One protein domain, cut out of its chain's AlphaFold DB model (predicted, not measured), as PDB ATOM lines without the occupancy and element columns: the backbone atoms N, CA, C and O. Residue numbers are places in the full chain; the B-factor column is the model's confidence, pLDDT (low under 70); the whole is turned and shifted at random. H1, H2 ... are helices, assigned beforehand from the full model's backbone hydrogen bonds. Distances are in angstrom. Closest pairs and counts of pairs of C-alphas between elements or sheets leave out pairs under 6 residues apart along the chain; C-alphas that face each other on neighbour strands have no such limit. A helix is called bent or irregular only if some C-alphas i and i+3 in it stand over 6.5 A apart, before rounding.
ATOM      1  N   LEU A  84     242.002 -36.583  13.725       92.56
ATOM      2  CA  LEU A  84     241.750 -37.891  13.090       92.56
ATOM      3  C   LEU A  84     241.883 -39.068  14.073       92.56
ATOM      4  O   LEU A  84     241.071 -39.982  14.100       92.56
ATOM      5  N   HIS A  85     242.908 -39.026  14.925       92.81
ATOM      6  CA  HIS A  85     243.118 -40.056  15.943       92.81
ATOM      7  C   HIS A  85     242.094 -39.971  17.081       92.81
ATOM      8  O   HIS A  85     241.786 -40.982  17.698       92.81
ATOM      9  N   LEU A  86     241.605 -38.765  17.390       95.50
ATOM     10  CA  LEU A  86     240.573 -38.570  18.409       95.50
ATOM     11  C   LEU A  86     239.233 -39.111  17.903       95.50
ATOM     12  O   LEU A  86     238.569 -39.829  18.635       95.50
ATOM     13  N   ASP A  87     238.901 -38.840  16.644       93.38
ATOM     14  CA  ASP A  87     237.732 -39.374  15.946       93.38
ATOM     15  C   ASP A  87     237.724 -40.908  15.972       93.38
ATOM     16  O   ASP A  87     236.805 -41.520  16.502       93.38
ATOM     17  N   GLY A  88     238.841 -41.540  15.587       93.06
ATOM     18  CA  GLY A  88     238.977 -42.996  15.669       93.06
ATOM     19  C   GLY A  88     238.817 -43.562  17.089       93.06
ATOM     20  O   GLY A  88     238.257 -44.643  17.259       93.06
ATOM     21  N   VAL A  89     239.270 -42.845  18.126       95.38
ATOM     22  CA  VAL A  89     239.047 -43.244  19.529       95.38
ATOM     23  C   VAL A  89     237.575 -43.107  19.919       95.38
ATOM     24  O   VAL A  89     237.051 -43.995  20.590       95.38
ATOM     25  N   ALA A  90     236.912 -42.025  19.506       94.88
ATOM     26  CA  ALA A  90     235.490 -41.803  19.740       94.88
ATOM     27  C   ALA A  90     234.641 -42.907  19.090       94.88
ATOM     28  O   ALA A  90     233.864 -43.565  19.784       94.88
ATOM     29  N   ASP A  91     234.891 -43.189  17.810       92.69
ATOM     30  CA  ASP A  91     234.234 -44.250  17.045       92.69
ATOM     31  C   ASP A  91     234.429 -45.621  17.690       92.69
ATOM     32  O   ASP A  91     233.478 -46.388  17.847       92.69
ATOM     33  N   CYS A  92     235.660 -45.937  18.107       91.88
ATOM     34  CA  CYS A  92     235.951 -47.194  18.789       91.88
ATOM     35  C   CYS A  92     235.213 -47.295  20.127       91.88
ATOM     36  O   CYS A  92     234.686 -48.361  20.443       91.88
ATOM     37  N   ALA A  93     235.153 -46.214  20.908       93.19
ATOM     38  CA  ALA A  93     234.474 -46.204  22.200       93.19
ATOM     39  C   ALA A  93     232.959 -46.416  22.055       93.19
ATOM     40  O   ALA A  93     232.384 -47.253  22.758       93.19
ATOM     41  N   ASP A  94     232.320 -45.710  21.121       92.00
ATOM     42  CA  ASP A  94     230.884 -45.851  20.870       92.00
ATOM     43  C   ASP A  94     230.543 -47.212  20.256       92.00
ATOM     44  O   ASP A  94     229.592 -47.867  20.694       92.00
ATOM     45  N   ALA A  95     231.338 -47.693  19.297       89.81
ATOM     46  CA  ALA A  95     231.158 -49.016  18.708       89.81
ATOM     47  C   ALA A  95     231.327 -50.137  19.743       89.81
ATOM     48  O   ALA A  95     230.548 -51.094  19.746       89.81
ATOM     49  N   TRP A  96     232.318 -50.022  20.631       86.81
ATOM     50  CA  TRP A  96     232.592 -51.017  21.666       86.81
ATOM     51  C   TRP A  96     231.425 -51.149  22.646       86.81
ATOM     52  O   TRP A  96     230.953 -52.259  22.905       86.81
ATOM     53  N   VAL A  97     230.917 -50.023  23.156       86.88
ATOM     54  CA  VAL A  97     229.861 -50.030  24.179       86.88
ATOM     55  C   VAL A  97     228.467 -50.197  23.580       86.88
ATOM     56  O   VAL A  97     227.667 -50.960  24.115       86.88
ATOM     57  N   GLY A  98     228.157 -49.530  22.468       80.75
ATOM     58  CA  GLY A  98     226.834 -49.602  21.844       80.75
ATOM     59  C   GLY A  98     226.618 -50.863  20.998       80.75
ATOM     60  O   GLY A  98     225.481 -51.287  20.789       80.75
ATOM     61  N   GLY A  99     227.699 -51.483  20.515       80.62
ATOM     62  CA  GLY A  99     227.644 -52.696  19.708       80.62
ATOM     63  C   GLY A  99     227.420 -53.975  20.511       80.62
ATOM     64  O   GLY A  99     226.730 -54.871  20.027       80.62
ATOM     65  N   LEU A 100     227.994 -54.072  21.719       83.56
ATOM     66  CA  LEU A 100     227.950 -55.261  22.593       83.56
ATOM     67  C   LEU A 100     228.227 -56.590  21.850       83.56
ATOM     68  O   LEU A 100     227.605 -57.612  22.127       83.56
ATOM     69  N   GLY A 101     229.131 -56.573  20.866       78.56
ATOM     70  CA  GLY A 101     229.483 -57.745  20.050       78.56
ATOM     71  C   GLY A 101     228.564 -58.032  18.853       78.56
ATOM     72  O   GLY A 101     228.877 -58.906  18.046       78.56
ATOM     73  N   ASP A 102     227.472 -57.284  18.666       91.12
ATOM     74  CA  ASP A 102     226.619 -57.384  17.478       91.12
ATOM     75  C   ASP A 102     227.169 -56.518  16.337       91.12
ATOM     76  O   ASP A 102     227.084 -55.284  16.339       91.12
ATOM     77  N   ARG A 103     227.689 -57.188  15.305       89.06
ATOM     78  CA  ARG A 103     228.249 -56.546  14.110       89.06
ATOM     79  C   ARG A 103     227.264 -55.602  13.418       89.06
ATOM     80  O   ARG A 103     227.689 -54.564  12.913       89.06
ATOM     81  N   GLN A 104     225.974 -55.937  13.351       91.19
ATOM     82  CA  GLN A 104     225.005 -55.067  12.686       91.19
ATOM     83  C   GLN A 104     224.779 -53.780  13.475       91.19
ATOM     84  O   GLN A 104     224.640 -52.722  12.862       91.19
ATOM     85  N   LYS A 105     224.774 -53.846  14.810       87.38
ATOM     86  CA  LYS A 105     224.664 -52.656  15.665       87.38
ATOM     87  C   LYS A 105     225.903 -51.779  15.565       87.38
ATOM     88  O   LYS A 105     225.754 -50.588  15.322       87.38
ATOM     89  N   VAL A 106     227.100 -52.369  15.632       89.38
ATOM     90  CA  VAL A 106     228.371 -51.647  15.431       89.38
ATOM     91  C   VAL A 106     228.361 -50.873  14.111       89.38
ATOM     92  O   VAL A 106     228.626 -49.677  14.090       89.38
ATOM     93  N   LEU A 107     227.985 -51.526  13.006       89.75
ATOM     94  CA  LEU A 107     227.942 -50.879  11.692       89.75
ATOM     95  C   LEU A 107     226.869 -49.791  11.577       89.75
ATOM     96  O   LEU A 107     227.011 -48.902  10.743       89.75
ATOM     97  N   ARG A 108     225.780 -49.871  12.352       89.38
ATOM     98  CA  ARG A 108     224.787 -48.790  12.425       89.38
ATOM     99  C   ARG A 108     225.334 -47.599  13.205       89.38
ATOM    100  O   ARG A 108     225.154 -46.484  12.741       89.38
ATOM    101  N   ILE A 109     226.024 -47.843  14.322       88.31
ATOM    102  CA  ILE A 109     226.643 -46.799  15.154       88.31
ATOM    103  C   ILE A 109     227.705 -46.042  14.359       88.31
ATOM    104  O   ILE A 109     227.618 -44.831  14.255       88.31
ATOM    105  N   LEU A 110     228.617 -46.748  13.687       87.69
ATOM    106  CA  LEU A 110     229.669 -46.129  12.865       87.69
ATOM    107  C   LEU A 110     229.140 -45.349  11.643       87.69
ATOM    108  O   LEU A 110     229.902 -44.668  10.966       87.69
ATOM    109  N   LYS A 111     227.854 -45.493  11.302       89.88
ATOM    110  CA  LYS A 111     227.191 -44.709  10.247       89.88
ATOM    111  C   LYS A 111     226.420 -43.510  10.798       89.88
ATOM    112  O   LYS A 111     225.993 -42.674  10.002       89.88
ATOM    113  N   ASP A 112     226.184 -43.450  12.107       88.94
ATOM    114  CA  ASP A 112     225.542 -42.306  12.744       88.94
ATOM    115  C   ASP A 112     226.598 -41.210  12.949       88.94
ATOM    116  O   ASP A 112     227.610 -41.459  13.596       88.94
ATOM    117  N   PRO A 113     226.402 -39.993  12.417       87.19
ATOM    118  CA  PRO A 113     227.341 -38.891  12.620       87.19
ATOM    119  C   PRO A 113     227.318 -38.309  14.047       87.19
ATOM    120  O   PRO A 113     228.034 -37.346  14.324       87.19
ATOM    121  N   ARG A 114     226.450 -38.797  14.941       88.44
ATOM    122  CA  ARG A 114     226.348 -38.311  16.322       88.44
ATOM    123  C   ARG A 114     227.320 -39.040  17.243       88.44
ATOM    124  O   ARG A 114     227.327 -40.263  17.285       88.44
ATOM    125  N   CYS A 115     228.019 -38.282  18.087       88.50
ATOM    126  CA  CYS A 115     228.803 -38.851  19.181       88.50
ATOM    127  C   CYS A 115     227.899 -39.328  20.326       88.50
ATOM    128  O   CYS A 115     227.052 -38.578  20.826       88.50
ATOM    129  N   GLY A 116     228.126 -40.554  20.781       90.81
ATOM    130  CA  GLY A 116     227.568 -41.108  22.002       90.81
ATOM    131  C   GLY A 116     228.257 -40.578  23.261       90.81
ATOM    132  O   GLY A 116     229.278 -39.887  23.234       90.81
ATOM    133  N   SER A 117     227.686 -40.913  24.419       92.75
ATOM    134  CA  SER A 117     228.252 -40.526  25.718       92.75
ATOM    135  C   SER A 117     229.635 -41.138  25.953       92.75
ATOM    136  O   SER A 117     230.490 -40.497  26.565       92.75
ATOM    137  N   MET A 118     229.879 -42.347  25.442       92.75
ATOM    138  CA  MET A 118     231.154 -43.043  25.610       92.75
ATOM    139  C   MET A 118     232.267 -42.427  24.771       92.75
ATOM    140  O   MET A 118     233.375 -42.279  25.292       92.75
ATOM    141  N   ALA A 119     231.982 -41.998  23.539       94.56
ATOM    142  CA  ALA A 119     232.890 -41.159  22.765       94.56
ATOM    143  C   ALA A 119     233.298 -39.909  23.552       94.56
ATOM    144  O   ALA A 119     234.487 -39.672  23.759       94.56
ATOM    145  N   VAL A 120     232.326 -39.143  24.059       96.06
ATOM    146  CA  VAL A 120     232.594 -37.890  24.787       96.06
ATOM    147  C   VAL A 120     233.455 -38.131  26.028       96.06
ATOM    148  O   VAL A 120     234.474 -37.463  26.208       96.06
ATOM    149  N   VAL A 121     233.089 -39.104  26.868       96.88
ATOM    150  CA  VAL A 121     233.853 -39.436  28.082       96.88
ATOM    151  C   VAL A 121     235.277 -39.871  27.730       96.88
ATOM    152  O   VAL A 121     236.232 -39.387  28.338       96.88
ATOM    153  N   SER A 122     235.442 -40.726  26.718       96.56
ATOM    154  CA  SER A 122     236.760 -41.216  26.292       96.56
ATOM    155  C   SER A 122     237.647 -40.088  25.766       96.56
ATOM    156  O   SER A 122     238.828 -40.019  26.109       96.56
ATOM    157  N   LEU A 123     237.080 -39.162  24.986       97.50
ATOM    158  CA  LEU A 123     237.792 -37.990  24.479       97.50
ATOM    159  C   LEU A 123     238.241 -37.054  25.601       97.50
ATOM    160  O   LEU A 123     239.386 -36.599  25.585       97.50
ATOM    161  N   ILE A 124     237.372 -36.784  26.580       98.06
ATOM    162  CA  ILE A 124     237.710 -35.947  27.738       98.06
ATOM    163  C   ILE A 124     238.864 -36.575  28.517       98.06
ATOM    164  O   ILE A 124     239.867 -35.904  28.763       98.06
ATOM    165  N   LEU A 125     238.758 -37.861  28.863       98.12
ATOM    166  CA  LEU A 125     239.807 -38.562  29.603       98.12
ATOM    167  C   LEU A 125     241.133 -38.542  28.836       98.12
ATOM    168  O   LEU A 125     242.159 -38.173  29.402       98.12
ATOM    169  N   LEU A 126     241.113 -38.840  27.535       98.19
ATOM    170  CA  LEU A 126     242.313 -38.839  26.702       98.19
ATOM    171  C   LEU A 126     242.967 -37.453  26.607       98.19
ATOM    172  O   LEU A 126     244.190 -37.341  26.709       98.19
ATOM    173  N   LEU A 127     242.184 -36.391  26.399       98.38
ATOM    174  CA  LEU A 127     242.707 -35.026  26.301       98.38
ATOM    175  C   LEU A 127     243.265 -34.533  27.638       98.38
ATOM    176  O   LEU A 127     244.328 -33.913  27.648       98.38
ATOM    177  N   LEU A 128     242.611 -34.857  28.757       98.50
ATOM    178  CA  LEU A 128     243.127 -34.555  30.093       98.50
ATOM    179  C   LEU A 128     244.436 -35.299  30.370       98.50
ATOM    180  O   LEU A 128     245.389 -34.690  30.854       98.50
ATOM    181  N   THR A 129     244.531 -36.580  30.001       98.44
ATOM    182  CA  THR A 129     245.783 -37.343  30.112       98.44
ATOM    183  C   THR A 129     246.891 -36.720  29.264       98.44
ATOM    184  O   THR A 129     248.006 -36.554  29.754       98.44
ATOM    185  N   LYS A 130     246.600 -36.322  28.018       98.06
ATOM    186  CA  LYS A 130     247.578 -35.631  27.162       98.06
ATOM    187  C   LYS A 130     248.032 -34.306  27.764       98.06
ATOM    188  O   LYS A 130     249.225 -34.022  27.752       98.06
ATOM    189  N   LEU A 131     247.105 -33.515  28.300       98.56
ATOM    190  CA  LEU A 131     247.422 -32.240  28.937       98.56
ATOM    191  C   LEU A 131     248.329 -32.438  30.154       98.56
ATOM    192  O   LEU A 131     249.360 -31.778  30.257       98.56
ATOM    193  N   ALA A 132     247.983 -33.381  31.033       98.06
ATOM    194  CA  ALA A 132     248.782 -33.707  32.210       98.06
ATOM    195  C   ALA A 132     250.189 -34.196  31.826       98.06
ATOM    196  O   ALA A 132     251.178 -33.760  32.414       98.06
ATOM    197  N   ALA A 133     250.292 -35.048  30.801       97.62
ATOM    198  CA  ALA A 133     251.573 -35.530  30.292       97.62
ATOM    199  C   ALA A 133     252.432 -34.397  29.708       97.62
ATOM    200  O   ALA A 133     253.624 -34.323  29.999       97.62
ATOM    201  N   LEU A 134     251.836 -33.488  28.929       97.62
ATOM    202  CA  LEU A 134     252.534 -32.320  28.387       97.62
ATOM    203  C   LEU A 134     252.999 -31.378  29.495       97.62
ATOM    204  O   LEU A 134     254.134 -30.919  29.461       97.62
ATOM    205  N   GLN A 135     252.156 -31.118  30.494       96.88
ATOM    206  CA  GLN A 135     252.529 -30.281  31.629       96.88
ATOM    207  C   GLN A 135     253.715 -30.876  32.396       96.88
ATOM    208  O   GLN A 135     254.637 -30.142  32.745       96.88
ATOM    209  N   LEU A 136     253.714 -32.194  32.625       96.06
ATOM    210  CA  LEU A 136     254.824 -32.884  33.279       96.06
ATOM    211  C   LEU A 136     256.104 -32.831  32.436       96.06
ATOM    212  O   LEU A 136     257.179 -32.582  32.976       96.06
ATOM    213  N   LEU A 137     255.988 -33.039  31.122       95.56
ATOM    214  CA  LEU A 137     257.122 -32.993  30.205       95.56
ATOM    215  C   LEU A 137     257.752 -31.596  30.184       95.56
ATOM    216  O   LEU A 137     258.939 -31.467  30.447       95.56
ATOM    217  N   LEU A 138     256.952 -30.550  29.971       94.31
ATOM    218  CA  LEU A 138     257.413 -29.157  29.920       94.31
ATOM    219  C   LEU A 138     257.941 -28.637  31.273       94.31
ATOM    220  O   LEU A 138     258.627 -27.618  31.322       94.31
ATOM    221  N   ALA A 139     257.617 -29.302  32.387       92.69
ATOM    222  CA  ALA A 139     258.177 -28.987  33.703       92.69
ATOM    223  C   ALA A 139     259.585 -29.564  33.909       92.69
ATOM    224  O   ALA A 139     260.272 -29.179  34.858       92.69
ATOM    225  N   ALA A 140     259.997 -30.539  33.093       91.69
ATOM    226  CA  ALA A 140     261.244 -31.250  33.315       91.69
ATOM    227  C   ALA A 140     262.467 -30.315  33.148       91.69
ATOM    228  O   ALA A 140     262.429 -29.331  32.421       91.69
ATOM    229  N   PRO A 141     263.616 -30.596  33.776       77.19
ATOM    230  CA  PRO A 141     264.796 -29.740  33.609       77.19
ATOM    231  C   PRO A 141     265.448 -29.815  32.214       77.19
ATOM    232  O   PRO A 141     266.293 -28.985  31.888       77.19
ATOM    233  N   ARG A 142     265.137 -30.858  31.430       72.25
ATOM    234  CA  ARG A 142     265.756 -31.180  30.129       72.25
ATOM    235  C   ARG A 142     264.742 -31.808  29.163       72.25
ATOM    236  O   ARG A 142     264.957 -32.932  28.708       72.25
ATOM    237  N   TRP A 143     263.610 -31.151  28.947       66.44
ATOM    238  CA  TRP A 143     262.671 -31.555  27.893       66.44
ATOM    239  C   TRP A 143     263.026 -30.941  26.539       66.44
ATOM    240  O   TRP A 143     263.761 -29.928  26.510       66.44
TER     241      TRP A 143
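This is residues 84 to 143 of the 143 residues of a protein of SAR92 bacterium BACL16 MAG-120619-bin48 (UniProt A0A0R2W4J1). A long helix, H3, packs with its first turns, residues 117 to 123, on a shorter helix, H1, while its residues 128 to 138 and the tail 139 to 143 stick out as a free arm. The short helix H2 packs on residues 94 to 99 of H1, apart from H3, and the free arm projects from a small compact body that holds H1, H2 and the first residues of H3. The printed part has 60 residues with three named helices, in the order H1, H2, H3, and no named strand; the class is all helix. The whole is only just loose, close to extended, with a radius of gyration of the C-alphas of 15.4 A. The outline is a rod spanning 52 by 19 by 16 A, and the free arm makes much of its length.

H3, residues 117 to 138, touches H1, residues 84 to 99, with its residues 117 to 123 alone. Their closest C-alphas are those of Ala 90 and Ala 119, 4.0 A apart. The two run opposite ways at a steep tilt of 39 degrees. H1 touches H2, residues 103 to 109, with residues 94 to 99 alone, and their closest C-alphas are those of Gly 99 and Val 106, 4.5 A apart. H1 and H2 run opposite ways at a steep tilt of 55 degrees. H2 and H3 are apart. In H1, H2 and H3 every pair of O i and N i+4 is within hydrogen-bond range.

H3 runs from Ser 117, with its C-alpha at (228.252, -40.526, 25.718), to Leu 138, with its C-alpha at (257.413, -29.157, 29.920), 31.6 A from first to last C-alpha. H1 begins at Leu 84, with its C-alpha at (241.750, -37.891, 13.090), and ends at Gly 99, a length of 21.5 A. H2, from Arg 103 to Ile 109, has seven residues and measures 9.9 A. None of the three is bent.

The two C-alphas farthest apart, those of Gln 104 and Pro 141, are 51.6 A from each other. Residues 128 to 143, of which 128 to 138 belong to H3, stand free. Without them the body has 44 residues, spans 30 by 17 by 15 A and has a radius of gyration of 9.8 A. The link from H1 to H2 is tight, with 3 residues, and that from H2 to H3 is short, with 7. The printed part has no cut and ends at Trp 143, the chain's last residue. Its mean pLDDT is 91.4, and Trp 143 is the one printed residue under 70.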